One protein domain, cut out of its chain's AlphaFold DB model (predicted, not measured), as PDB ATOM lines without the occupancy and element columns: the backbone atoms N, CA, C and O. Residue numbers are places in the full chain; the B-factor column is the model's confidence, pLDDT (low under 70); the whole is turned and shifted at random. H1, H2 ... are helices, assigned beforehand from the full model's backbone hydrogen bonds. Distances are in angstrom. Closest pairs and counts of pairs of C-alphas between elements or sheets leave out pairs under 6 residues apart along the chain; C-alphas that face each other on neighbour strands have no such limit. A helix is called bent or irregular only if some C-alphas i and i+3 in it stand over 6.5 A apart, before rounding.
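Overview. This is residues 2 to 207 of the 209 residues of the protein "Na+-dependent transporters of the SNF family" of Haemophilus influenzae (UniProt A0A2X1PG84). This is an open frame of crossed helices: long H6 makes one side, H5 folds back along its beginning, H7 meets it in a V near its last residues, and long H4 reaches H5 on another side. The bent but nearly straight H8 leads from the last residues of H7 across H2; its residues 200 to 206 stick out, while short H1 packs on H4 and short H3 on H6. The printed part has 206 residues, with eight named helices, H1 to H8 in order, and no named strand; the class is all helix. It is only just compact, close to loose, with a radius of gyration of the C-alphas of 19.8 A and spans of 54 by 40 by 40 A.

Arrangement. H1, residues 2 to 8, touches H4, residues 51 to 79, at a shallow tilt of 18 degrees, opposite ways; the closest C-alphas are those of Gly 3 and Pro 75, 4.0 A apart. H4 touches H5, residues 87 to 100, at a steep tilt of 65 degrees, closest at the C-alphas of Leu 77 and Ser 94, 6.0 A. H5 and H6, residues 105 to 139, form a helical hairpin at 30 degrees, closest at the C-alphas of Phe 99 and Gly 105, 4.3 A. H6, the hub, also touches H3, residues 37 to 42, about perpendicular at 75 degrees, with the C-alphas of Val 37 and Val 130 closest at 5.8 A. H6 touches H7, residues 143 to 165, at a steep tilt of 55 degrees, with the C-alphas of Ile 132 and Ala 146 closest at 5.3 A. H8, residues 179 to 206, was assigned as one helix by its hydrogen bonds but is bent, with C-alphas 189 and 192 6.8 A apart; its arms H8a and H8b stand at 22 degrees. H7 touches H8a at a steep tilt of 63 degrees, closest at the C-alphas of Ala 162 and Phe 180, 4.7 A. H2, residues 17 to 30, touches H8a about perpendicular at 85 degrees, with the C-alphas of Gly 25 and Gly 188 closest at 4.3 A. H4 and H6 are apart. Every O i to N i+4 pair is within hydrogen-bond range in H1, H3, H8a and H8b; the counts are 9 of 10 in H2, 23 of 25 in H4, 6 of 10 in H5, 30 of 31 in H6 and 17 of 19 in H7.

Along the chain. H1 begins at C-alpha 2, (327.538, 336.360, 194.943). From first to last C-alpha H4 measures 42.6 A, H6 50.0 A and H7 31.5 A. H5 is irregular, with C-alphas 88 and 91 7.0 A apart, and H7 only just, with C-alphas 157 and 160 6.52 A apart. H8a, residues 179 to 189, measures 15.0 A; H8b, residues 192 to 206, measures 19.9 A and ends at C-alpha 206, (318.756, 304.319, 157.315).

Size, cuts and confidence. The C-alphas farthest apart are those of Trp 103 and Val 206, at 59.3 A. The printed part has no cut. The link from H7 to H8, residues 166 to 178, is long. The mean pLDDT of the printed part is 91.7, and no printed residue is under 70.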
ATOM      1  N   GLU A   2     326.674 336.377 196.136       88.56
ATOM      2  CA  GLU A   2     327.538 336.360 194.943       88.56
ATOM      3  C   GLU A   2     327.633 335.000 194.240       88.56
ATOM      4  O   GLU A   2     327.434 334.950 193.033       88.56
ATOM      5  N   GLY A   3     327.822 333.889 194.963       88.62
ATOM      6  CA  GLY A   3     327.885 332.564 194.330       88.62
ATOM      7  C   GLY A   3     326.575 332.107 193.672       88.62
ATOM      8  O   GLY A   3     326.608 331.460 192.631       88.62
ATOM      9  N   ILE A   4     325.411 332.500 194.209       92.56
ATOM     10  CA  ILE A   4     324.111 332.238 193.559       92.56
ATOM     11  C   ILE A   4     323.972 333.111 192.312       92.56
ATOM     12  O   ILE A   4     323.521 332.640 191.270       92.56
ATOM     13  N   THR A   5     324.385 334.380 192.399       93.62
ATOM     14  CA  THR A   5     324.404 335.283 191.247       93.62
ATOM     15  C   THR A   5     325.330 334.757 190.156       93.62
ATOM     16  O   THR A   5     324.919 334.728 189.006       93.62
ATOM     17  N   PHE A   6     326.530 334.284 190.492       91.06
ATOM     18  CA  PHE A   6     327.444 333.656 189.539       91.06
ATOM     19  C   PHE A   6     326.817 332.428 188.872       91.06
ATOM     20  O   PHE A   6     326.962 332.243 187.669       91.06
ATOM     21  N   TYR A   7     326.107 331.611 189.649       92.44
ATOM     22  CA  TYR A   7     325.524 330.373 189.153       92.44
ATOM     23  C   TYR A   7     324.320 330.591 188.223       92.44
ATOM     24  O   TYR A   7     324.208 329.923 187.197       92.44
ATOM     25  N   LEU A   8     323.418 331.516 188.567       94.19
ATOM     26  CA  LEU A   8     322.123 331.652 187.888       94.19
ATOM     27  C   LEU A   8     321.997 332.875 186.985       94.19
ATOM     28  O   LEU A   8     321.097 332.897 186.148       94.19
ATOM     29  N   LYS A   9     322.822 333.916 187.160       94.69
ATOM     30  CA  LYS A   9     322.704 335.129 186.344       94.69
ATOM     31  C   LYS A   9     323.251 334.832 184.945       94.69
ATOM     32  O   LYS A   9     324.463 334.657 184.808       94.69
ATOM     33  N   PRO A  10     322.403 334.802 183.903       92.31
ATOM     34  CA  PRO A  10     322.881 334.545 182.560       92.31
ATOM     35  C   PRO A  10     323.754 335.708 182.096       92.31
ATOM     36  O   PRO A  10     323.407 336.879 182.262       92.31
ATOM     37  N   ASP A  11     324.880 335.368 181.482       93.25
ATOM     38  CA  ASP A  11     325.752 336.317 180.808       93.25
ATOM     39  C   ASP A  11     325.785 335.976 179.319       93.25
ATOM     40  O   ASP A  11     326.527 335.101 178.867       93.25
ATOM     41  N   PHE A  12     324.938 336.663 178.556       93.50
ATOM     42  CA  PHE A  12     324.786 336.427 177.122       93.50
ATOM     43  C   PHE A  12     326.053 336.761 176.325       93.50
ATOM     44  O   PHE A  12     326.217 336.237 175.226       93.50
ATOM     45  N   SER A  13     326.981 337.554 176.880       94.25
ATOM     46  CA  SER A  13     328.268 337.838 176.231       94.25
ATOM     47  C   SER A  13     329.157 336.593 176.115       94.25
ATOM     48  O   SER A  13     330.037 336.537 175.260       94.25
ATOM     49  N   LYS A  14     328.905 335.562 176.936       88.50
ATOM     50  CA  LYS A  14     329.655 334.298 176.936       88.50
ATOM     51  C   LYS A  14     329.127 333.277 175.931       88.50
ATOM     52  O   LYS A  14     329.758 332.237 175.734       88.50
ATOM     53  N   ILE A  15     327.983 333.541 175.294       93.56
ATOM     54  CA  ILE A  15     327.400 332.628 174.312       93.56
ATOM     55  C   ILE A  15     328.193 332.732 173.013       93.56
ATOM     56  O   ILE A  15     328.128 333.723 172.292       93.56
ATOM     57  N   THR A  16     328.936 331.674 172.710       94.44
ATOM     58  CA  THR A  16     329.764 331.556 171.507       94.44
ATOM     59  C   THR A  16     329.484 330.225 170.807       94.44
ATOM     60  O   THR A  16     329.046 329.277 171.462       94.44
ATOM     61  N   PRO A  17     329.751 330.088 169.496       91.44
ATOM     62  CA  PRO A  17     329.658 328.796 168.810       91.44
ATOM     63  C   PRO A  17     330.469 327.688 169.502       91.44
ATOM     64  O   PRO A  17     330.020 326.549 169.608       91.44
ATOM     65  N   GLN A  18     331.638 328.037 170.039       89.75
ATOM     66  CA  GLN A  18     332.511 327.132 170.779       89.75
ATOM     67  C   GLN A  18     331.858 326.647 172.079       89.75
ATOM     68  O   GLN A  18     331.986 325.471 172.417       89.75
ATOM     69  N   LEU A  19     331.105 327.509 172.775       91.06
ATOM     70  CA  LEU A  19     330.359 327.119 173.972       91.06
ATOM     71  C   LEU A  19     329.398 325.961 173.683       91.06
ATOM     72  O   LEU A  19     329.325 325.032 174.480       91.06
ATOM     73  N   PHE A  20     328.702 325.973 172.543       89.06
ATOM     74  CA  PHE A  20     327.773 324.894 172.193       89.06
ATOM     75  C   PHE A  20     328.478 323.544 172.041       89.06
ATOM     76  O   PHE A  20     327.951 322.537 172.500       89.06
ATOM     77  N   ILE A  21     329.685 323.519 171.468       87.62
ATOM     78  CA  ILE A  21     330.493 322.296 171.329       87.62
ATOM     79  C   ILE A  21     330.875 321.743 172.710       87.62
ATOM     80  O   ILE A  21     330.793 320.536 172.941       87.62
ATOM     81  N   PHE A  22     331.261 322.615 173.647       87.88
ATOM     82  CA  PHE A  22     331.594 322.208 175.015       87.88
ATOM     83  C   PHE A  22     330.370 321.723 175.795       87.88
ATOM     84  O   PHE A  22     330.420 320.669 176.427       87.88
ATOM     85  N   VAL A  23     329.252 322.445 175.706       91.00
ATOM     86  CA  VAL A  23     328.006 322.088 176.397       91.00
ATOM     87  C   VAL A  23     327.426 320.783 175.855       91.00
ATOM     88  O   VAL A  23     327.012 319.942 176.647       91.00
ATOM     89  N   LEU A  24     327.429 320.568 174.536       91.19
ATOM     90  CA  LEU A  24     326.957 319.313 173.943       91.19
ATOM     91  C   LEU A  24     327.804 318.119 174.389       91.19
ATOM     92  O   LEU A  24     327.237 317.103 174.791       91.19
ATOM     93  N   GLY A  25     329.133 318.257 174.382       90.69
ATOM     94  CA  GLY A  25     330.030 317.221 174.900       90.69
ATOM     95  C   GLY A  25     329.718 316.869 176.354       90.69
ATOM     96  O   GLY A  25     329.574 315.693 176.689       90.69
ATOM     97  N   GLN A  26     329.495 317.885 177.193       90.38
ATOM     98  CA  GLN A  26     329.144 317.688 178.598       90.38
ATOM     99  C   GLN A  26     327.771 317.030 178.787       90.38
ATOM    100  O   GLN A  26     327.622 316.146 179.628       90.38
ATOM    101  N   VAL A  27     326.763 317.426 178.005       92.19
ATOM    102  CA  VAL A  27     325.425 316.816 178.055       92.19
ATOM    103  C   VAL A  27     325.485 315.349 177.633       92.19
ATOM    104  O   VAL A  27     324.866 314.501 178.277       92.19
ATOM    105  N   PHE A  28     326.246 315.023 176.586       92.25
ATOM    106  CA  PHE A  28     326.396 313.642 176.131       92.25
ATOM    107  C   PHE A  28     327.159 312.788 177.136       92.25
ATOM    108  O   PHE A  28     326.719 311.676 177.422       92.25
ATOM    109  N   PHE A  29     328.221 313.315 177.749       90.00
ATOM    110  CA  PHE A  29     328.901 312.621 178.839       90.00
ATOM    111  C   PHE A  29     327.965 312.381 180.033       90.00
ATOM    112  O   PHE A  29     327.805 311.240 180.466       90.00
ATOM    113  N   ALA A  30     327.270 313.423 180.506       91.25
ATOM    114  CA  ALA A  30     326.377 313.337 181.662       91.25
ATOM    115  C   ALA A  30     325.213 312.349 181.462       91.25
ATOM    116  O   ALA A  30     324.766 311.719 182.416       91.25
ATOM    117  N   LEU A  31     324.731 312.185 180.225       91.44
ATOM    118  CA  LEU A  31     323.651 311.252 179.879       91.44
ATOM    119  C   LEU A  31     324.144 309.902 179.338       91.44
ATOM    120  O   LEU A  31     323.332 309.073 178.931       91.44
ATOM    121  N   SER A  32     325.457 309.659 179.327       91.19
ATOM    122  CA  SER A  32     326.065 308.440 178.770       91.19
ATOM    123  C   SER A  32     325.742 308.175 177.288       91.19
ATOM    124  O   SER A  32     325.556 307.031 176.856       91.19
ATOM    125  N   LEU A  33     325.672 309.244 176.490       91.00
ATOM    126  CA  LEU A  33     325.377 309.222 175.058       91.00
ATOM    127  C   LEU A  33     326.656 309.264 174.213       91.00
ATOM    128  O   LEU A  33     327.609 309.967 174.525       91.00
ATOM    129  N   GLY A  34     326.657 308.527 173.100       87.56
ATOM    130  CA  GLY A  34     327.742 308.560 172.110       87.56
ATOM    131  C   GLY A  34     328.873 307.544 172.325       87.56
ATOM    132  O   GLY A  34     329.718 307.366 171.455       87.56
ATOM    133  N   PHE A  35     328.893 306.798 173.423       88.50
ATOM    134  CA  PHE A  35     329.923 305.772 173.654       88.50
ATOM    135  C   PHE A  35     329.335 304.407 174.005       88.50
ATOM    136  O   PHE A  35     329.957 303.602 174.684       88.50
ATOM    137  N   GLY A  36     328.126 304.131 173.508       91.75
ATOM    138  CA  GLY A  36     327.540 302.788 173.481       91.75
ATOM    139  C   GLY A  36     326.915 302.301 174.786       91.75
ATOM    140  O   GLY A  36     326.206 301.304 174.742       91.75
ATOM    141  N   VAL A  37     327.085 303.007 175.910       94.12
ATOM    142  CA  VAL A  37     326.576 302.572 177.227       94.12
ATOM    143  C   VAL A  37     325.083 302.278 177.193       94.12
ATOM    144  O   VAL A  37     324.680 301.165 177.523       94.12
ATOM    145  N   LEU A  38     324.254 303.222 176.738       92.25
ATOM    146  CA  LEU A  38     322.806 302.993 176.696       92.25
ATOM    147  C   LEU A  38     322.412 301.875 175.725       92.25
ATOM    148  O   LEU A  38     321.479 301.133 176.012       92.25
ATOM    149  N   ILE A  39     323.141 301.702 174.616       91.75
ATOM    150  CA  ILE A  39     322.896 300.608 173.666       91.75
ATOM    151  C   ILE A  39     323.182 299.268 174.351       91.75
ATOM    152  O   ILE A  39     322.317 298.396 174.370       91.75
ATOM    153  N   THR A  40     324.351 299.129 174.978       93.50
ATOM    154  CA  THR A  40     324.743 297.916 175.703       93.50
ATOM    155  C   THR A  40     323.775 297.610 176.841       93.50
ATOM    156  O   THR A  40     323.282 296.490 176.923       93.50
ATOM    157  N   LEU A  41     323.418 298.591 177.673       90.81
ATOM    158  CA  LEU A  41     322.486 298.374 178.782       90.81
ATOM    159  C   LEU A  41     321.074 298.024 178.297       90.81
ATOM    160  O   LEU A  41     320.455 297.112 178.839       90.81
ATOM    161  N   SER A  42     320.586 298.689 177.246       90.12
ATOM    162  CA  SER A  42     319.269 298.390 176.668       90.12
ATOM    163  C   SER A  42     319.191 296.992 176.052       90.12
ATOM    164  O   SER A  42     318.119 296.397 176.046       90.12
ATOM    165  N   SER A  43     320.321 296.427 175.605       90.31
ATOM    166  CA  SER A  43     320.367 295.059 175.066       90.31
ATOM    167  C   SER A  43     320.051 293.981 176.111       90.31
ATOM    168  O   SER A  43     319.682 292.868 175.743       90.31
ATOM    169  N   TYR A  44     320.148 294.317 177.403       89.56
ATOM    170  CA  TYR A  44     319.795 293.435 178.516       89.56
ATOM    171  C   TYR A  44     318.365 293.644 179.035       89.56
ATOM    172  O   TYR A  44     317.937 292.912 179.925       89.56
ATOM    173  N   LEU A  45     317.631 294.637 178.518       90.38
ATOM    174  CA  LEU A  45     316.262 294.919 178.946       90.38
ATOM    175  C   LEU A  45     315.254 293.990 178.264       90.38
ATOM    176  O   LEU A  45     315.424 293.563 177.119       90.38
ATOM    177  N   ASN A  46     314.155 293.718 178.968       89.25
ATOM    178  CA  ASN A  46     313.013 293.020 178.392       89.25
ATOM    179  C   ASN A  46     312.330 293.896 177.334       89.25
ATOM    180  O   ASN A  46     312.284 295.119 177.443       89.25
ATOM    181  N   LYS A  47     311.730 293.261 176.321       88.00
ATOM    182  CA  LYS A  47     311.067 293.965 175.208       88.00
ATOM    183  C   LYS A  47     309.828 294.773 175.617       88.00
ATOM    184  O   LYS A  47     309.368 295.595 174.835       88.00
ATOM    185  N   GLU A  48     309.282 294.510 176.800       89.06
ATOM    186  CA  GLU A  48     308.089 295.174 177.340       89.06
ATOM    187  C   GLU A  48     308.416 296.493 178.060       89.06
ATOM    188  O   GLU A  48     307.513 297.257 178.395       89.06
ATOM    189  N   GLU A  49     309.702 296.784 178.282       90.19
ATOM    190  CA  GLU A  49     310.138 297.994 178.974       90.19
ATOM    191  C   GLU A  49     309.845 299.260 178.159       90.19
ATOM    192  O   GLU A  49     310.174 299.373 176.973       90.19
ATOM    193  N   ASN A  50     309.275 300.273 178.817       91.62
ATOM    194  CA  ASN A  50     308.993 301.556 178.184       91.62
ATOM    195  C   ASN A  50     310.256 302.428 178.130       91.62
ATOM    196  O   ASN A  50     310.516 303.252 179.011       91.62
ATOM    197  N   LEU A  51     311.023 302.275 177.050       90.75
ATOM    198  CA  LEU A  51     312.282 302.996 176.849       90.75
ATOM    199  C   LEU A  51     312.116 304.523 176.794       90.75
ATOM    200  O   LEU A  51     313.009 305.241 177.241       90.75
ATOM    201  N   ILE A  52     310.987 305.032 176.285       91.62
ATOM    202  CA  ILE A  52     310.731 306.481 176.210       91.62
ATOM    203  C   ILE A  52     310.572 307.050 177.619       91.62
ATOM    204  O   ILE A  52     311.214 308.040 177.966       91.62
ATOM    205  N   HIS A  53     309.741 306.408 178.439       93.00
ATOM    206  CA  HIS A  53     309.515 306.822 179.819       93.00
ATOM    207  C   HIS A  53     310.816 306.799 180.630       93.00
ATOM    208  O   HIS A  53     311.147 307.784 181.293       93.00
ATOM    209  N   THR A  54     311.593 305.718 180.514       91.19
ATOM    210  CA  THR A  54     312.899 305.594 181.174       91.19
ATOM    211  C   THR A  54     313.853 306.705 180.739       91.19
ATOM    212  O   THR A  54     314.420 307.381 181.592       91.19
ATOM    213  N   ALA A  55     313.974 306.973 179.435       91.75
ATOM    214  CA  ALA A  55     314.856 308.023 178.925       91.75
ATOM    215  C   ALA A  55     314.485 309.423 179.452       91.75
ATOM    216  O   ALA A  55     315.369 310.184 179.851       91.75
ATOM    217  N   VAL A  56     313.189 309.755 179.494       94.62
ATOM    218  CA  VAL A  56     312.706 311.057 179.986       94.62
ATOM    219  C   VAL A  56     313.002 311.229 181.476       94.62
ATOM    220  O   VAL A  56     313.552 312.260 181.867       94.62
ATOM    221  N   ILE A  57     312.689 310.225 182.303       95.31
ATOM    222  CA  ILE A  57     312.961 310.289 183.745       95.31
ATOM    223  C   ILE A  57     314.462 310.395 184.000       95.31
ATOM    224  O   ILE A  57     314.881 311.270 184.754       95.31
ATOM    225  N   THR A  58     315.283 309.571 183.344       92.25
ATOM    226  CA  THR A  58     316.741 309.622 183.509       92.25
ATOM    227  C   THR A  58     317.299 311.002 183.168       92.25
ATOM    228  O   THR A  58     318.065 311.559 183.956       92.25
ATOM    229  N   GLY A  59     316.886 311.595 182.042       94.00
ATOM    230  CA  GLY A  59     317.333 312.931 181.642       94.00
ATOM    231  C   GLY A  59     316.922 314.024 182.632       94.00
ATOM    232  O   GLY A  59     317.738 314.874 183.006       94.00
ATOM    233  N   PHE A  60     315.676 313.980 183.105       95.94
ATOM    234  CA  PHE A  60     315.154 314.946 184.070       95.94
ATOM    235  C   PHE A  60     315.840 314.829 185.436       95.94
ATOM    236  O   PHE A  60     316.327 315.827 185.970       95.94
ATOM    237  N   THR A  61     315.948 313.612 185.975       95.19
ATOM    238  CA  THR A  61     316.611 313.349 187.258       95.19
ATOM    239  C   THR A  61     318.081 313.762 187.218       95.19
ATOM    240  O   THR A  61     318.532 314.451 188.132       95.19
ATOM    241  N   ASN A  62     318.811 313.431 186.146       93.88
ATOM    242  CA  ASN A  62     320.203 313.856 185.972       93.88
ATOM    243  C   ASN A  62     320.341 315.388 185.999       93.88
ATOM    244  O   ASN A  62     321.205 315.932 186.686       93.88
ATOM    245  N   THR A  63     319.443 316.090 185.303       94.50
ATOM    246  CA  THR A  63     319.456 317.557 185.235       94.50
ATOM    247  C   THR A  63     319.167 318.192 186.594       94.50
ATOM    248  O   THR A  63     319.886 319.100 187.006       94.50
ATOM    249  N   ILE A  64     318.161 317.702 187.328       96.19
ATOM    250  CA  ILE A  64     317.850 318.211 188.674       96.19
ATOM    251  C   ILE A  64     319.034 318.022 189.617       96.19
ATOM    252  O   ILE A  64     319.398 318.959 190.326       96.19
ATOM    253  N   ILE A  65     319.648 316.837 189.623       92.88
ATOM    254  CA  ILE A  65     320.793 316.554 190.496       92.88
ATOM    255  C   ILE A  65     321.957 317.496 190.170       92.88
ATOM    256  O   ILE A  65     322.536 318.080 191.087       92.88
ATOM    257  N   ALA A  66     322.260 317.710 188.885       91.81
ATOM    258  CA  ALA A  66     323.296 318.650 188.461       91.81
ATOM    259  C   ALA A  66     322.995 320.091 188.913       91.81
ATOM    260  O   ALA A  66     323.895 320.801 189.366       91.81
ATOM    261  N   VAL A  67     321.726 320.512 188.847       94.12
ATOM    262  CA  VAL A  67     321.317 321.847 189.302       94.12
ATOM    263  C   VAL A  67     321.477 322.003 190.816       94.12
ATOM    264  O   VAL A  67     322.048 322.988 191.290       94.12
ATOM    265  N   LEU A  68     321.036 321.010 191.591       92.81
ATOM    266  CA  LEU A  68     321.186 320.997 193.048       92.81
ATOM    267  C   LEU A  68     322.662 320.996 193.473       92.81
ATOM    268  O   LEU A  68     323.031 321.712 194.405       92.81
ATOM    269  N   ALA A  69     323.519 320.257 192.763       89.44
ATOM    270  CA  ALA A  69     324.960 320.276 192.998       89.44
ATOM    271  C   ALA A  69     325.557 321.676 192.763       89.44
ATOM    272  O   ALA A  69     326.382 322.128 193.556       89.44
ATOM    273  N   GLY A  70     325.095 322.406 191.742       90.12
ATOM    274  CA  GLY A  70     325.499 323.795 191.500       90.12
ATOM    275  C   GLY A  70     325.192 324.727 192.679       90.12
ATOM    276  O   GLY A  70     326.057 325.499 193.095       90.12
ATOM    277  N   PHE A  71     324.008 324.601 193.286       90.00
ATOM    278  CA  PHE A  71     323.645 325.358 194.492       90.00
ATOM    279  C   PHE A  71     324.486 325.010 195.722       90.00
ATOM    280  O   PHE A  71     324.661 325.858 196.593       90.00
ATOM    281  N   MET A  72     325.002 323.787 195.815       86.25
ATOM    282  CA  MET A  72     325.912 323.402 196.893       86.25
ATOM    283  C   MET A  72     327.320 323.965 196.654       86.25
ATOM    284  O   MET A  72     327.947 324.501 197.567       86.25
ATOM    285  N   ILE A  73     327.809 323.864 195.418       87.94
ATOM    286  CA  ILE A  73     329.195 324.164 195.061       87.94
ATOM    287  C   ILE A  73     329.427 325.675 194.951       87.94
ATOM    288  O   ILE A  73     330.247 326.214 195.692       87.94
ATOM    289  N   PHE A  74     328.712 326.391 194.078       89.62
ATOM    290  CA  PHE A  74     329.065 327.780 193.755       89.62
ATOM    291  C   PHE A  74     328.977 328.746 194.943       89.62
ATOM    292  O   PHE A  74     329.914 329.517 195.132       89.62
ATOM    293  N   PRO A  75     327.942 328.715 195.801       89.25
ATOM    294  CA  PRO A  75     327.930 329.537 197.009       89.25
ATOM    295  C   PRO A  75     329.132 329.278 197.917       89.25
ATOM    296  O   PRO A  75     329.730 330.237 198.399       89.25
ATOM    297  N   SER A  76     329.531 328.013 198.087       87.38
ATOM    298  CA  SER A  76     330.677 327.668 198.930       87.38
ATOM    299  C   SER A  76     331.995 328.224 198.398       87.38
ATOM    300  O   SER A  76     332.776 328.770 199.174       87.38
ATOM    301  N   LEU A  77     332.218 328.173 197.080       87.62
ATOM    302  CA  LEU A  77     333.432 328.706 196.458       87.62
ATOM    303  C   LEU A  77     333.623 330.187 196.778       87.62
ATOM    304  O   LEU A  77     334.689 330.589 197.228       87.62
ATOM    305  N   PHE A  78     332.566 330.983 196.611       88.38
ATOM    306  CA  PHE A  78     332.613 332.423 196.861       88.38
ATOM    307  C   PHE A  78     332.734 332.743 198.353       88.38
ATOM    308  O   PHE A  78     333.446 333.673 198.718       88.38
ATOM    309  N   THR A  79     332.097 331.960 199.229       88.25
ATOM    310  CA  THR A  79     332.251 332.118 200.682       88.25
ATOM    311  C   THR A  79     333.687 331.878 201.146       88.25
ATOM    312  O   THR A  79     334.145 332.562 202.058       88.25
ATOM    313  N   PHE A  80     334.402 330.938 200.525       85.56
ATOM    314  CA  PHE A  80     335.762 330.562 200.924       85.56
ATOM    315  C   PHE A  80     336.862 331.122 200.010       85.56
ATOM    316  O   PHE A  80     338.026 330.769 200.181       85.56
ATOM    317  N   GLY A  81     336.517 331.995 199.057       85.25
ATOM    318  CA  GLY A  81     337.481 332.628 198.152       85.25
ATOM    319  C   GLY A  81     338.169 331.664 197.178       85.25
ATOM    320  O   GLY A  81     339.300 331.918 196.775       85.25
ATOM    321  N   ILE A  82     337.518 330.555 196.813       84.50
ATOM    322  CA  ILE A  82     338.025 329.598 195.821       84.50
ATOM    323  C   ILE A  82     337.586 330.039 194.423       84.50
ATOM    324  O   ILE A  82     336.405 330.302 194.186       84.50
ATOM    325  N   GLU A  83     338.521 330.065 193.474       84.94
ATOM    326  CA  GLU A  83     338.197 330.389 192.086       84.94
ATOM    327  C   GLU A  83     337.326 329.296 191.425       84.94
ATOM    328  O   GLU A  83     337.631 328.103 191.514       84.94
ATOM    329  N   PRO A  84     336.252 329.669 190.700       81.25
ATOM    330  CA  PRO A  84     335.322 328.713 190.094       81.25
ATOM    331  C   PRO A  84     335.846 328.007 188.831       81.25
ATOM    332  O   PRO A  84     335.093 327.302 188.162       81.25
ATOM    333  N   ASN A  85     337.120 328.189 188.484       79.81
ATOM    334  CA  ASN A  85     337.778 327.689 187.272       79.81
ATOM    335  C   ASN A  85     338.765 326.529 187.546       79.81
ATOM    336  O   ASN A  85     339.476 326.118 186.633       79.81
ATOM    337  N   ALA A  86     338.796 325.973 188.763       71.00
ATOM    338  CA  ALA A  86     339.766 324.953 189.196       71.00
ATOM    339  C   ALA A  86     339.570 323.539 188.583       71.00
ATOM    340  O   ALA A  86     340.196 322.563 189.012       71.00
ATOM    341  N   GLY A  87     338.700 323.409 187.578       77.00
ATOM    342  CA  GLY A  87     338.483 322.163 186.843       77.00
ATOM    343  C   GLY A  87     337.997 320.992 187.720       77.00
ATOM    344  O   GLY A  87     337.273 321.209 188.697       77.00
ATOM    345  N   PRO A  88     338.387 319.741 187.402       73.62
ATOM    346  CA  PRO A  88     337.923 318.531 188.097       73.62
ATOM    347  C   PRO A  88     338.205 318.503 189.609       73.62
ATOM    348  O   PRO A  88     337.516 317.820 190.366       73.62
ATOM    349  N   THR A  89     339.204 319.260 190.076       79.38
ATOM    350  CA  THR A  89     339.604 319.291 191.496       79.38
ATOM    351  C   THR A  89     338.671 320.115 192.383       79.38
ATOM    352  O   THR A  89     338.707 319.995 193.608       79.38
ATOM    353  N   LEU A  90     337.789 320.914 191.785       82.06
ATOM    354  CA  LEU A  90     336.983 321.914 192.477       82.06
ATOM    355  C   LEU A  90     336.052 321.319 193.548       82.06
ATOM    356  O   LEU A  90     335.909 321.880 194.637       82.06
ATOM    357  N   VAL A  91     335.459 320.153 193.286       80.94
ATOM    358  CA  VAL A  91     334.617 319.427 194.258       80.94
ATOM    359  C   VAL A  91     335.441 318.952 195.460       80.94
ATOM    360  O   VAL A  91     334.982 319.024 196.600       80.94
ATOM    361  N   PHE A  92     336.682 318.522 195.225       83.62
ATOM    362  CA  PHE A  92     337.591 318.028 196.262       83.62
ATOM    363  C   PHE A  92     338.264 319.143 197.066       83.62
ATOM    364  O   PHE A  92     338.795 318.873 198.138       83.62
ATOM    365  N   GLN A  93     338.226 320.385 196.586       82.31
ATOM    366  CA  GLN A  93     338.697 321.556 197.329       82.31
ATOM    367  C   GLN A  93     337.561 322.221 198.109       82.31
ATOM    368  O   GLN A  93     337.708 322.506 199.292       82.31
ATOM    369  N   SER A  94     336.411 322.436 197.467       83.50
ATOM    370  CA  SER A  94     335.297 323.190 198.056       83.50
ATOM    371  C   SER A  94     334.557 322.424 199.151       83.50
ATOM    372  O   SER A  94     334.346 322.944 200.247       83.50
ATOM    373  N   LEU A  95     334.177 321.171 198.891       86.50
ATOM    374  CA  LEU A  95     333.285 320.435 199.783       86.50
ATOM    375  C   LEU A  95     333.906 320.075 201.137       86.50
ATOM    376  O   LEU A  95     333.199 320.194 202.139       86.50
ATOM    377  N   PRO A  96     335.199 319.708 201.246       87.81
ATOM    378  CA  PRO A  96     335.816 319.508 202.555       87.81
ATOM    379  C   PRO A  96     335.749 320.750 203.453       87.81
ATOM    380  O   PRO A  96     335.532 320.610 204.657       87.81
ATOM    381  N   ILE A  97     335.866 321.952 202.876       86.75
ATOM    382  CA  ILE A  97     335.752 323.212 203.623       86.75
ATOM    383  C   ILE A  97     334.305 323.441 204.064       86.75
ATOM    384  O   ILE A  97     334.062 323.812 205.210       86.75
ATOM    385  N   VAL A  98     333.320 323.163 203.205       88.19
ATOM    386  CA  VAL A  98     331.901 323.211 203.608       88.19
ATOM    387  C   VAL A  98     331.658 322.287 204.796       88.19
ATOM    388  O   VAL A  98     331.093 322.701 205.808       88.19
ATOM    389  N   PHE A  99     332.127 321.042 204.704       91.56
ATOM    390  CA  PHE A  99     331.938 320.069 205.766       91.56
ATOM    391  C   PHE A  99     332.646 320.481 207.057       91.56
ATOM    392  O   PHE A  99     332.066 320.286 208.120       91.56
ATOM    393  N   SER A 100     333.827 321.110 207.016       90.81
ATOM    394  CA  SER A 100     334.528 321.539 208.239       90.81
ATOM    395  C   SER A 100     333.754 322.564 209.077       90.81
ATOM    396  O   SER A 100     334.042 322.707 210.262       90.81
ATOM    397  N   HIS A 101     332.773 323.250 208.486       89.38
ATOM    398  CA  HIS A 101     331.915 324.225 209.165       89.38
ATOM    399  C   HIS A 101     330.587 323.628 209.666       89.38
ATOM    400  O   HIS A 101     329.804 324.325 210.310       89.38
ATOM    401  N   LEU A 102     330.313 322.345 209.400       90.50
ATOM    402  CA  LEU A 102     329.137 321.650 209.926       90.50
ATOM    403  C   LEU A 102     329.434 321.019 211.290       90.50
ATOM    404  O   LEU A 102     330.490 320.426 211.507       90.50
ATOM    405  N   TRP A 103     328.436 321.034 212.174       91.88
ATOM    406  CA  TRP A 103     328.497 320.445 213.519       91.88
ATOM    407  C   TRP A 103     328.883 318.951 213.541       91.88
ATOM    408  O   TRP A 103     329.462 318.476 214.512       91.88
ATOM    409  N   ALA A 104     328.620 318.221 212.452       94.06
ATOM    410  CA  ALA A 104     329.047 316.837 212.238       94.06
ATOM    411  C   ALA A 104     329.799 316.669 210.903       94.06
ATOM    412  O   ALA A 104     329.628 315.685 210.185       94.06
ATOM    413  N   GLY A 105     330.643 317.641 210.551       93.12
ATOM    414  CA  GLY A 105     331.347 317.722 209.269       93.12
ATOM    415  C   GLY A 105     332.003 316.441 208.776       93.12
ATOM    416  O   GLY A 105     331.757 316.004 207.657       93.12
ATOM    417  N   LYS A 106     332.799 315.794 209.636       94.44
ATOM    418  CA  LYS A 106     333.482 314.535 209.296       94.44
ATOM    419  C   LYS A 106     332.500 313.419 208.929       94.44
ATOM    420  O   LYS A 106     332.755 312.681 207.987       94.44
ATOM    421  N   PHE A 107     331.381 313.315 209.646       95.44
ATOM    422  CA  PHE A 107     330.347 312.316 209.375       95.44
ATOM    423  C   PHE A 107     329.705 312.545 208.000       95.44
ATOM    424  O   PHE A 107     329.656 311.625 207.183       95.44
ATOM    425  N   PHE A 108     329.304 313.785 207.704       92.75
ATOM    426  CA  PHE A 108     328.737 314.134 206.399       92.75
ATOM    427  C   PHE A 108     329.742 313.973 205.255       92.75
ATOM    428  O   PHE A 108     329.367 313.476 204.197       92.75
ATOM    429  N   ALA A 109     331.015 314.312 205.473       92.56
ATOM    430  CA  ALA A 109     332.070 314.116 204.484       92.56
ATOM    431  C   ALA A 109     332.256 312.631 204.135       92.56
ATOM    432  O   ALA A 109     332.301 312.288 202.956       92.56
ATOM    433  N   ILE A 110     332.315 311.743 205.136       94.88
ATOM    434  CA  ILE A 110     332.457 310.292 204.916       94.88
ATOM    435  C   ILE A 110     331.285 309.754 204.091       94.88
ATOM    436  O   ILE A 110     331.504 309.035 203.118       94.88
ATOM    437  N   ILE A 111     330.052 310.126 204.444       95.25
ATOM    438  CA  ILE A 111     328.862 309.695 203.701       95.25
ATOM    439  C   ILE A 111     328.892 310.246 202.277       95.25
ATOM    440  O   ILE A 111     328.702 309.490 201.328       95.25
ATOM    441  N   PHE A 112     329.159 311.542 202.110       92.25
ATOM    442  CA  PHE A 112     329.163 312.186 200.802       92.25
ATOM    443  C   PHE A 112     330.209 311.573 199.869       92.25
ATOM    444  O   PHE A 112     329.871 311.154 198.766       92.25
ATOM    445  N   PHE A 113     331.468 311.469 200.307       92.56
ATOM    446  CA  PHE A 113     332.529 310.890 199.482       92.56
ATOM    447  C   PHE A 113     332.351 309.382 199.280       92.56
ATOM    448  O   PHE A 113     332.703 308.875 198.218       92.56
ATOM    449  N   GLY A 114     331.747 308.673 200.239       95.94
ATOM    450  CA  GLY A 114     331.341 307.279 200.062       95.94
ATOM    451  C   GLY A 114     330.292 307.120 198.957       95.94
ATOM    452  O   GLY A 114     330.457 306.288 198.067       95.94
ATOM    453  N   LEU A 115     329.253 307.957 198.956       94.75
ATOM    454  CA  LEU A 115     328.237 307.974 197.899       94.75
ATOM    455  C   LEU A 115     328.819 308.412 196.551       94.75
ATOM    456  O   LEU A 115     328.496 307.807 195.531       94.75
ATOM    457  N   LEU A 116     329.705 309.411 196.543       92.31
ATOM    458  CA  LEU A 116     330.395 309.868 195.337       92.31
ATOM    459  C   LEU A 116     331.259 308.753 194.734       92.31
ATOM    460  O   LEU A 116     331.244 308.559 193.522       92.31
ATOM    461  N   LEU A 117     331.966 307.986 195.571       94.69
ATOM    462  CA  LEU A 117     332.748 306.829 195.140       94.69
ATOM    463  C   LEU A 117     331.853 305.744 194.533       94.69
ATOM    464  O   LEU A 117     332.177 305.217 193.472       94.69
ATOM    465  N   ILE A 118     330.725 305.426 195.178       96.19
ATOM    466  CA  ILE A 118     329.756 304.457 194.648       96.19
ATOM    467  C   ILE A 118     329.218 304.936 193.297       96.19
ATOM    468  O   ILE A 118     329.205 304.154 192.352       96.19
ATOM    469  N   ALA A 119     328.835 306.210 193.180       92.44
ATOM    470  CA  ALA A 119     328.338 306.792 191.935       92.44
ATOM    471  C   ALA A 119     329.391 306.771 190.813       92.44
ATOM    472  O   ALA A 119     329.082 306.437 189.670       92.44
ATOM    473  N   ALA A 120     330.653 307.081 191.126       92.69
ATOM    474  CA  ALA A 120     331.747 306.995 190.161       92.69
ATOM    475  C   ALA A 120     332.008 305.543 189.722       92.69
ATOM    476  O   ALA A 120     332.238 305.274 188.539       92.69
ATOM    477  N   LEU A 121     331.938 304.594 190.661       95.06
ATOM    478  CA  LEU A 121     332.150 303.176 190.390       95.06
ATOM    479  C   LEU A 121     331.038 302.591 189.514       95.06
ATOM    480  O   LEU A 121     331.342 301.898 188.541       95.06
ATOM    481  N   THR A 122     329.769 302.877 189.811       93.44
ATOM    482  CA  THR A 122     328.637 302.368 189.020       93.44
ATOM    483  C   THR A 122     328.684 302.880 187.584       93.44
ATOM    484  O   THR A 122     328.525 302.084 186.660       93.44
ATOM    485  N   THR A 123     329.001 304.161 187.376       93.38
ATOM    486  CA  THR A 123     329.214 304.732 186.035       93.38
ATOM    487  C   THR A 123     330.408 304.092 185.322       93.38
ATOM    488  O   THR A 123     330.332 303.769 184.140       93.38
ATOM    489  N   SER A 124     331.515 303.843 186.027       94.19
ATOM    490  CA  SER A 124     332.703 303.216 185.425       94.19
ATOM    491  C   SER A 124     332.427 301.787 184.949       94.19
ATOM    492  O   SER A 124     332.867 301.397 183.868       94.19
ATOM    493  N   ILE A 125     331.669 301.004 185.726       94.75
ATOM    494  CA  ILE A 125     331.314 299.621 185.376       94.75
ATOM    495  C   ILE A 125     330.546 299.571 184.052       94.75
ATOM    496  O   ILE A 125     330.866 298.746 183.197       94.75
ATOM    497  N   THR A 126     329.565 300.456 183.852       94.56
ATOM    498  CA  THR A 126     328.758 300.453 182.622       94.56
ATOM    499  C   THR A 126     329.573 300.873 181.401       94.56
ATOM    500  O   THR A 126     329.390 300.299 180.329       94.56
ATOM    501  N   ILE A 127     330.529 301.795 181.563       95.00
ATOM    502  CA  ILE A 127     331.483 302.176 180.509       95.00
ATOM    503  C   ILE A 127     332.373 300.991 180.119       95.00
ATOM    504  O   ILE A 127     332.536 300.702 178.932       95.00
ATOM    505  N   TYR A 128     332.931 300.272 181.098       96.25
ATOM    506  CA  TYR A 128     333.759 299.095 180.823       96.25
ATOM    507  C   TYR A 128     332.972 297.980 180.138       96.25
ATOM    508  O   TYR A 128     333.510 297.320 179.243       96.25
ATOM    509  N   GLU A 129     331.705 297.789 180.518       96.44
ATOM    510  CA  GLU A 129     330.849 296.753 179.940       96.44
ATOM    511  C   GLU A 129     330.678 296.930 178.426       96.44
ATOM    512  O   GLU A 129     330.655 295.935 177.709       96.44
ATOM    513  N   VAL A 130     330.666 298.163 177.903       96.44
ATOM    514  CA  VAL A 130     330.602 298.408 176.447       96.44
ATOM    515  C   VAL A 130     331.759 297.724 175.720       96.44
ATOM    516  O   VAL A 130     331.553 296.993 174.747       96.44
ATOM    517  N   ILE A 131     332.988 297.933 176.197       96.31
ATOM    518  CA  ILE A 131     334.194 297.378 175.571       96.31
ATOM    519  C   ILE A 131     334.244 295.867 175.793       96.31
ATOM    520  O   ILE A 131     334.558 295.119 174.868       96.31
ATOM    521  N   ILE A 132     333.910 295.402 177.001       97.44
ATOM    522  CA  ILE A 132     333.869 293.972 177.326       97.44
ATOM    523  C   ILE A 132     332.901 293.247 176.386       97.44
ATOM    524  O   ILE A 132     333.302 292.275 175.745       97.44
ATOM    525  N   THR A 133     331.674 293.745 176.236       96.25
ATOM    526  CA  THR A 133     330.657 293.167 175.350       96.25
ATOM    527  C   THR A 133     331.104 293.202 173.892       96.25
ATOM    528  O   THR A 133     331.030 292.177 173.213       96.25
ATOM    529  N   ALA A 134     331.693 294.306 173.425       95.50
ATOM    530  CA  ALA A 134     332.242 294.384 172.072       95.50
ATOM    531  C   ALA A 134     333.338 293.327 171.816       95.50
ATOM    532  O   ALA A 134     333.321 292.658 170.781       95.50
ATOM    533  N   LEU A 135     334.264 293.123 172.761       97.19
ATOM    534  CA  LEU A 135     335.306 292.091 172.664       97.19
ATOM    535  C   LEU A 135     334.716 290.673 172.704       97.19
ATOM    536  O   LEU A 135     335.166 289.789 171.970       97.19
ATOM    537  N   GLN A 136     333.706 290.437 173.544       96.94
ATOM    538  CA  GLN A 136     333.029 289.144 173.619       96.94
ATOM    539  C   GLN A 136     332.305 288.811 172.310       96.94
ATOM    540  O   GLN A 136     332.457 287.705 171.799       96.94
ATOM    541  N   GLU A 137     331.556 289.753 171.740       95.00
ATOM    542  CA  GLU A 137     330.730 289.505 170.555       95.00
ATOM    543  C   GLU A 137     331.536 289.501 169.255       95.00
ATOM    544  O   GLU A 137     331.361 288.617 168.415       95.00
ATOM    545  N   LYS A 138     332.438 290.476 169.071       95.44
ATOM    546  CA  LYS A 138     333.183 290.636 167.812       95.44
ATOM    547  C   LYS A 138     334.404 289.736 167.730       95.44
ATOM    548  O   LYS A 138     334.714 289.244 166.649       95.44
ATOM    549  N   LEU A 139     335.082 289.504 168.854       94.94
ATOM    550  CA  LEU A 139     336.307 288.700 168.901       94.94
ATOM    551  C   LEU A 139     336.099 287.327 169.551       94.94
ATOM    552  O   LEU A 139     337.067 286.586 169.722       94.94
ATOM    553  N   ARG A 140     334.855 286.973 169.917       95.19
ATOM    554  CA  ARG A 140     334.497 285.693 170.563       95.19
ATOM    555  C   ARG A 140     335.348 285.393 171.804       95.19
ATOM    556  O   ARG A 140     335.647 284.241 172.113       95.19
ATOM    557  N   MET A 141     335.772 286.437 172.518       96.88
ATOM    558  CA  MET A 141     336.610 286.297 173.706       96.88
ATOM    559  C   MET A 141     335.793 285.794 174.900       96.88
ATOM    560  O   MET A 141     334.669 286.230 175.141       96.88
ATOM    561  N   ARG A 142     336.388 284.921 175.724       97.31
ATOM    562  CA  ARG A 142     335.807 284.556 177.024       97.31
ATOM    563  C   ARG A 142     335.750 285.794 177.928       97.31
ATOM    564  O   ARG A 142     336.747 286.511 178.032       97.31
ATOM    565  N   ARG A 143     334.633 285.985 178.645       96.06
ATOM    566  CA  ARG A 143     334.368 287.160 179.503       96.06
ATOM    567  C   ARG A 143     335.539 287.548 180.406       96.06
ATOM    568  O   ARG A 143     335.962 288.694 180.387       96.06
ATOM    569  N   GLY A 144     336.124 286.589 181.130       97.62
ATOM    570  CA  GLY A 144     337.259 286.860 182.023       97.62
ATOM    571  C   GLY A 144     338.475 287.467 181.309       97.62
ATOM    572  O   GLY A 144     339.089 288.394 181.825       97.62
ATOM    573  N   LYS A 145     338.784 287.010 180.085       97.69
ATOM    574  CA  LYS A 145     339.881 287.571 179.282       97.69
ATOM    575  C   LYS A 145     339.546 288.981 178.786       97.69
ATOM    576  O   LYS A 145     340.423 289.835 178.793       97.69
ATOM    577  N   ALA A 146     338.298 289.221 178.378       98.00
ATOM    578  CA  ALA A 146     337.836 290.547 177.965       98.00
ATOM    579  C   ALA A 146     337.906 291.555 179.127       98.00
ATOM    580  O   ALA A 146     338.442 292.639 178.941       98.00
ATOM    581  N   ILE A 147     337.480 291.168 180.337       98.06
ATOM    582  CA  ILE A 147     337.574 292.008 181.545       98.06
ATOM    583  C   ILE A 147     339.024 292.410 181.829       98.06
ATOM    584  O   ILE A 147     339.311 293.596 181.974       98.06
ATOM    585  N   VAL A 148     339.941 291.437 181.887       98.06
ATOM    586  CA  VAL A 148     341.356 291.708 182.191       98.06
ATOM    587  C   VAL A 148     341.983 292.611 181.130       98.06
ATOM    588  O   VAL A 148     342.713 293.534 181.477       98.06
ATOM    589  N   LEU A 149     341.676 292.383 179.848       97.81
ATOM    590  CA  LEU A 149     342.202 293.204 178.762       97.81
ATOM    591  C   LEU A 149     341.657 294.637 178.812       97.81
ATOM    592  O   LEU A 149     342.435 295.577 178.685       97.81
ATOM    593  N   THR A 150     340.350 294.808 179.029       97.56
ATOM    594  CA  THR A 150     339.716 296.128 179.128       97.56
ATOM    595  C   THR A 150     340.247 296.904 180.328       97.56
ATOM    596  O   THR A 150     340.749 298.012 180.162       97.56
ATOM    597  N   LEU A 151     340.193 296.322 181.530       97.50
ATOM    598  CA  LEU A 151     340.640 296.997 182.751       97.50
ATOM    599  C   LEU A 151     342.147 297.255 182.734       97.50
ATOM    600  O   LEU A 151     342.576 298.365 183.029       97.50
ATOM    601  N   GLY A 152     342.949 296.259 182.350       97.75
ATOM    602  CA  GLY A 152     344.401 296.403 182.255       97.75
ATOM    603  C   GLY A 152     344.809 297.428 181.198       97.75
ATOM    604  O   GLY A 152     345.654 298.280 181.462       97.75
ATOM    605  N   GLY A 153     344.163 297.401 180.030       97.50
ATOM    606  CA  GLY A 153     344.393 298.364 178.956       97.50
ATOM    607  C   GLY A 153     344.050 299.791 179.376       97.50
ATOM    608  O   GLY A 153     344.877 300.683 179.220       97.50
ATOM    609  N   ILE A 154     342.876 300.010 179.972       96.31
ATOM    610  CA  ILE A 154     342.451 301.341 180.439       96.31
ATOM    611  C   ILE A 154     343.302 301.818 181.620       96.31
ATOM    612  O   ILE A 154     343.596 303.009 181.733       96.31
ATOM    613  N   PHE A 155     343.740 300.921 182.501       96.50
ATOM    614  CA  PHE A 155     344.640 301.283 183.590       96.50
ATOM    615  C   PHE A 155     345.994 301.772 183.056       96.50
ATOM    616  O   PHE A 155     346.433 302.867 183.406       96.50
ATOM    617  N   ILE A 156     346.615 301.004 182.156       97.38
ATOM    618  CA  ILE A 156     347.953 301.299 181.627       97.38
ATOM    619  C   ILE A 156     347.943 302.472 180.643       97.38
ATOM    620  O   ILE A 156     348.839 303.308 180.695       97.38
ATOM    621  N   LEU A 157     346.960 302.537 179.742       95.69
ATOM    622  CA  LEU A 157     346.926 303.524 178.655       95.69
ATOM    623  C   LEU A 157     346.089 304.762 178.981       95.69
ATOM    624  O   LEU A 157     346.275 305.789 178.343       95.69
ATOM    625  N   GLY A 158     345.168 304.676 179.942       94.00
ATOM    626  CA  GLY A 158     344.305 305.789 180.340       94.00
ATOM    627  C   GLY A 158     344.715 306.385 181.682       94.00
ATOM    628  O   GLY A 158     345.162 307.526 181.751       94.00
ATOM    629  N   ASN A 159     344.591 305.597 182.754       93.44
ATOM    630  CA  ASN A 159     344.729 306.092 184.128       93.44
ATOM    631  C   ASN A 159     346.161 306.525 184.458       93.44
ATOM    632  O   ASN A 159     346.355 307.623 184.975       93.44
ATOM    633  N   ILE A 160     347.168 305.694 184.154       94.62
ATOM    634  CA  ILE A 160     348.571 306.031 184.442       94.62
ATOM    635  C   ILE A 160     348.996 307.322 183.712       94.62
ATOM    636  O   ILE A 160     349.461 308.238 184.391       94.62
ATOM    637  N   PRO A 161     348.812 307.469 182.382       93.44
ATOM    638  CA  PRO A 161     349.192 308.691 181.681       93.44
ATOM    639  C   PRO A 161     348.420 309.924 182.148       93.44
ATOM    640  O   PRO A 161     349.019 310.989 182.253       93.44
ATOM    641  N   ALA A 162     347.128 309.789 182.469       91.75
ATOM    642  CA  ALA A 162     346.329 310.895 182.990       91.75
ATOM    643  C   ALA A 162     346.859 311.398 184.344       91.75
ATOM    644  O   ALA A 162     347.152 312.582 184.484       91.75
ATOM    645  N   ILE A 163     347.077 310.497 185.310       90.69
ATOM    646  CA  ILE A 163     347.577 310.857 186.650       90.69
ATOM    647  C   ILE A 163     348.991 311.446 186.577       90.69
ATOM    648  O   ILE A 163     349.312 312.406 187.283       90.69
ATOM    649  N   LEU A 164     349.858 310.872 185.739       92.12
ATOM    650  CA  LEU A 164     351.208 311.397 185.543       92.12
ATOM    651  C   LEU A 164     351.188 312.741 184.813       92.12
ATOM    652  O   LEU A 164     352.003 313.598 185.146       92.12
ATOM    653  N   GLY A 165     350.261 312.936 183.872       89.38
ATOM    654  CA  GLY A 165     350.069 314.175 183.118       89.38
ATOM    655  C   GLY A 165     349.790 315.387 184.004       89.38
ATOM    656  O   GLY A 165     350.285 316.466 183.710       89.38
ATOM    657  N   ASP A 166     349.108 315.202 185.134       82.31
ATOM    658  CA  ASP A 166     348.866 316.284 186.101       82.31
ATOM    659  C   ASP A 166     350.018 316.482 187.105       82.31
ATOM    660  O   ASP A 166     350.024 317.442 187.879       82.31
ATOM    661  N   ASN A 167     351.021 315.594 187.087       85.94
ATOM    662  CA  ASN A 167     352.136 315.566 188.032       85.94
ATOM    663  C   ASN A 167     353.498 315.574 187.312       85.94
ATOM    664  O   ASN A 167     353.984 316.612 186.868       85.94
ATOM    665  N   VAL A 168     354.146 314.409 187.213       90.94
ATOM    666  CA  VAL A 168     355.529 314.257 186.724       90.94
ATOM    667  C   VAL A 168     355.650 314.599 185.235       90.94
ATOM    668  O   VAL A 168     356.665 315.132 184.795       90.94
ATOM    669  N   TRP A 169     354.608 314.320 184.453       90.25
ATOM    670  CA  TRP A 169     354.532 314.581 183.015       90.25
ATOM    671  C   TRP A 169     353.774 315.865 182.683       90.25
ATOM    672  O   TRP A 169     353.329 316.032 181.554       90.25
ATOM    673  N   LYS A 170     353.689 316.815 183.617       86.44
ATOM    674  CA  LYS A 170     353.012 318.103 183.400       86.44
ATOM    675  C   LYS A 170     353.524 318.896 182.194       86.44
ATOM    676  O   LYS A 170     352.773 319.648 181.585       86.44
ATOM    677  N   ASN A 171     354.786 318.697 181.818       88.81
ATOM    678  CA  ASN A 171     355.387 319.332 180.641       88.81
ATOM    679  C   ASN A 171     355.087 318.592 179.324       88.81
ATOM    680  O   ASN A 171     355.395 319.103 178.249       88.81
ATOM    681  N   VAL A 172     354.523 317.382 179.383       90.69
ATOM    682  CA  VAL A 172     354.136 316.602 178.206       90.69
ATOM    683  C   VAL A 172     352.745 317.046 177.783       90.69
ATOM    684  O   VAL A 172     351.736 316.610 178.334       90.69
ATOM    685  N   THR A 173     352.695 317.923 176.786       89.62
ATOM    686  CA  THR A 173     351.432 318.425 176.241       89.62
ATOM    687  C   THR A 173     351.137 317.826 174.875       89.62
ATOM    688  O   THR A 173     352.023 317.759 174.021       89.62
ATOM    689  N   ILE A 174     349.877 317.475 174.629       90.81
ATOM    690  CA  ILE A 174     349.380 317.009 173.330       90.81
ATOM    691  C   ILE A 174     348.458 318.101 172.781       90.81
ATOM    692  O   ILE A 174     347.460 318.442 173.409       90.81
ATOM    693  N   PHE A 175     348.814 318.709 171.644       89.56
ATOM    694  CA  PHE A 175     348.111 319.886 171.093       89.56
ATOM    695  C   PHE A 175     347.914 321.030 172.112       89.56
ATOM    696  O   PHE A 175     346.878 321.692 172.134       89.56
ATOM    697  N   GLY A 176     348.905 321.249 172.984       88.06
ATOM    698  CA  GLY A 176     348.855 322.287 174.021       88.06
ATOM    699  C   GLY A 176     347.929 321.977 175.203       88.06
ATOM    700  O   GLY A 176     347.671 322.864 176.011       88.06
ATOM    701  N   LYS A 177     347.425 320.743 175.315       89.69
ATOM    702  CA  LYS A 177     346.612 320.256 176.438       89.69
ATOM    703  C   LYS A 177     347.405 319.268 177.288       89.69
ATOM    704  O   LYS A 177     348.297 318.597 176.762       89.69
ATOM    705  N   SER A 178     347.070 319.159 178.575       91.50
ATOM    706  CA  SER A 178     347.536 318.036 179.396       91.50
ATOM    707  C   SER A 178     347.027 316.713 178.805       91.50
ATOM    708  O   SER A 178     346.118 316.694 177.969       91.50
ATOM    709  N   ILE A 179     347.604 315.588 179.224       92.94
ATOM    710  CA  ILE A 179     347.166 314.270 178.743       92.94
ATOM    711  C   ILE A 179     345.692 314.024 179.109       92.94
ATOM    712  O   ILE A 179     344.925 313.564 178.263       92.94
ATOM    713  N   PHE A 180     345.289 314.379 180.334       90.94
ATOM    714  CA  PHE A 180     343.905 314.261 180.788       90.94
ATOM    715  C   PHE A 180     342.960 315.133 179.950       90.94
ATOM    716  O   PHE A 180     341.996 314.621 179.383       90.94
ATOM    717  N   ASP A 181     343.284 316.419 179.783       90.06
ATOM    718  CA  ASP A 181     342.459 317.358 179.011       90.06
ATOM    719  C   ASP A 181     342.366 316.969 177.532       90.06
ATOM    720  O   ASP A 181     341.376 317.257 176.858       90.06
ATOM    721  N   PHE A 182     343.407 316.333 176.991       93.06
ATOM    722  CA  PHE A 182     343.380 315.811 175.634       93.06
ATOM    723  C   PHE A 182     342.407 314.632 175.505       93.06
ATOM    724  O   PHE A 182     341.617 314.606 174.560       93.06
ATOM    725  N   TYR A 183     342.419 313.682 176.448       93.12
ATOM    726  CA  TYR A 183     341.449 312.579 176.462       93.12
ATOM    727  C   TYR A 183     340.014 313.076 176.641       93.12
ATOM    728  O   TYR A 183     339.125 312.632 175.909       93.12
ATOM    729  N   ASP A 184     339.793 314.021 177.554       91.31
ATOM    730  CA  ASP A 184     338.488 314.646 177.771       91.31
ATOM    731  C   ASP A 184     337.990 315.349 176.497       91.31
ATOM    732  O   ASP A 184     336.904 315.055 175.998       91.31
ATOM    733  N   TYR A 185     338.842 316.164 175.867       91.62
ATOM    734  CA  TYR A 185     338.494 316.867 174.633       91.62
ATOM    735  C   TYR A 185     338.181 315.915 173.472       91.62
ATOM    736  O   TYR A 185     337.174 316.078 172.781       91.62
ATOM    737  N   VAL A 186     339.021 314.904 173.232       93.75
ATOM    738  CA  VAL A 186     338.796 313.950 172.133       93.75
ATOM    739  C   VAL A 186     337.522 313.143 172.366       93.75
ATOM    740  O   VAL A 186     336.751 312.926 171.431       93.75
ATOM    741  N   SER A 187     337.274 312.706 173.598       92.19
ATOM    742  CA  SER A 187     336.082 311.924 173.916       92.19
ATOM    743  C   SER A 187     334.811 312.779 173.853       92.19
ATOM    744  O   SER A 187     333.966 312.545 172.985       92.19
ATOM    745  N   GLY A 188     334.710 313.812 174.689       90.12
ATOM    746  CA  GLY A 188     333.528 314.659 174.827       90.12
ATOM    747  C   GLY A 188     333.254 315.542 173.614       90.12
ATOM    748  O   GLY A 188     332.120 315.608 173.138       90.12
ATOM    749  N   ASN A 189     334.280 316.204 173.071       89.62
ATOM    750  CA  ASN A 189     334.107 317.206 172.014       89.62
ATOM    751  C   ASN A 189     334.291 316.674 170.593       89.62
ATOM    752  O   ASN A 189     334.153 317.446 169.644       89.62
ATOM    753  N   ILE A 190     334.595 315.390 170.409       92.00
ATOM    754  CA  ILE A 190     334.709 314.810 169.068       92.00
ATOM    755  C   ILE A 190     333.945 313.496 169.008       92.00
ATOM    756  O   ILE A 190     332.924 313.414 168.323       92.00
ATOM    757  N   LEU A 191     334.410 312.474 169.727       94.44
ATOM    758  CA  LEU A 191     333.902 311.115 169.560       94.44
ATOM    759  C   LEU A 191     332.426 311.011 169.931       94.44
ATOM    760  O   LEU A 191     331.647 310.575 169.090       94.44
ATOM    761  N   PHE A 192     332.027 311.460 171.125       92.75
ATOM    762  CA  PHE A 192     330.643 311.332 171.597       92.75
ATOM    763  C   PHE A 192     329.659 312.086 170.705       92.75
ATOM    764  O   PHE A 192     328.554 311.604 170.457       92.75
ATOM    765  N   MET A 193     330.052 313.253 170.190       90.31
ATOM    766  CA  MET A 193     329.187 314.029 169.306       90.31
ATOM    767  C   MET A 193     329.035 313.392 167.930       90.31
ATOM    768  O   MET A 193     327.916 313.294 167.426       90.31
ATOM    769  N   LEU A 194     330.136 312.936 167.327       93.44
ATOM    770  CA  LEU A 194     330.097 312.311 166.006       93.44
ATOM    771  C   LEU A 194     329.322 310.995 166.025       93.44
ATOM    772  O   LEU A 194     328.538 310.728 165.115       93.44
ATOM    773  N   THR A 195     329.500 310.180 167.060       93.88
ATOM    774  CA  THR A 195     328.762 308.922 167.209       93.88
ATOM    775  C   THR A 195     327.290 309.163 167.520       93.88
ATOM    776  O   THR A 195     326.449 308.500 166.919       93.88
ATOM    777  N   ALA A 196     326.944 310.120 168.388       92.12
ATOM    778  CA  ALA A 196     325.550 310.465 168.665       92.12
ATOM    779  C   ALA A 196     324.837 310.976 167.402       92.12
ATOM    780  O   ALA A 196     323.732 310.526 167.094       92.12
ATOM    781  N   LEU A 197     325.494 311.847 166.628       92.62
ATOM    782  CA  LEU A 197     324.990 312.309 165.334       92.62
ATOM    783  C   LEU A 197     324.835 311.146 164.346       92.62
ATOM    784  O   LEU A 197     323.792 311.012 163.708       92.62
ATOM    785  N   GLY A 198     325.842 310.275 164.251       94.56
ATOM    786  CA  GLY A 198     325.799 309.081 163.411       94.56
ATOM    787  C   GLY A 198     324.641 308.150 163.774       94.56
ATOM    788  O   GLY A 198     323.916 307.701 162.888       94.56
ATOM    789  N   CYS A 199     324.404 307.916 165.068       92.94
ATOM    790  CA  CYS A 199     323.260 307.150 165.558       92.94
ATOM    791  C   CYS A 199     321.927 307.814 165.191       92.94
ATOM    792  O   CYS A 199     321.028 307.126 164.711       92.94
ATOM    793  N   ALA A 200     321.803 309.132 165.367       92.94
ATOM    794  CA  ALA A 200     320.588 309.865 165.016       92.94
ATOM    795  C   ALA A 200     320.282 309.776 163.512       92.94
ATOM    796  O   ALA A 200     319.146 309.502 163.127       92.94
ATOM    797  N   ILE A 201     321.299 309.937 162.659       95.31
ATOM    798  CA  ILE A 201     321.159 309.800 161.203       95.31
ATOM    799  C   ILE A 201     320.792 308.361 160.831       95.31
ATOM    800  O   ILE A 201     319.876 308.140 160.041       95.31
ATOM    801  N   PHE A 202     321.472 307.373 161.414       94.62
ATOM    802  CA  PHE A 202     321.210 305.965 161.136       94.62
ATOM    803  C   PHE A 202     319.769 305.579 161.485       94.62
ATOM    804  O   PHE A 202     319.070 305.019 160.644       94.62
ATOM    805  N   VAL A 203     319.297 305.926 162.683       92.81
ATOM    806  CA  VAL A 203     317.925 305.618 163.117       92.81
ATOM    807  C   VAL A 203     316.891 306.414 162.318       92.81
ATOM    808  O   VAL A 203     315.863 305.861 161.941       92.81
ATOM    809  N   GLY A 204     317.153 307.695 162.041       93.94
ATOM    810  CA  GLY A 204     316.199 308.570 161.359       93.94
ATOM    811  C   GLY A 204     316.036 308.288 159.864       93.94
ATOM    812  O   GLY A 204     314.937 308.449 159.338       93.94
ATOM    813  N   PHE A 205     317.110 307.871 159.182       94.31
ATOM    814  CA  PHE A 205     317.146 307.821 157.715       94.31
ATOM    815  C   PHE A 205     317.526 306.459 157.121       94.31
ATOM    816  O   PHE A 205     317.204 306.210 155.961       94.31
ATOM    817  N   VAL A 206     318.213 305.581 157.862       95.12
ATOM    818  CA  VAL A 206     318.756 304.319 157.315       95.12
ATOM    819  C   VAL A 206     318.023 303.090 157.849       95.12
ATOM    820  O   VAL A 206     317.779 302.144 157.098       95.12
ATOM    821  N   LEU A 207     317.672 303.080 159.136       92.69
ATOM    822  CA  LEU A 207     317.000 301.954 159.775       92.69
ATOM    823  C   LEU A 207     315.585 301.799 159.200       92.69
ATOM    824  O   LEU A 207     314.728 302.667 159.364       92.69
TER     825      LEU A 207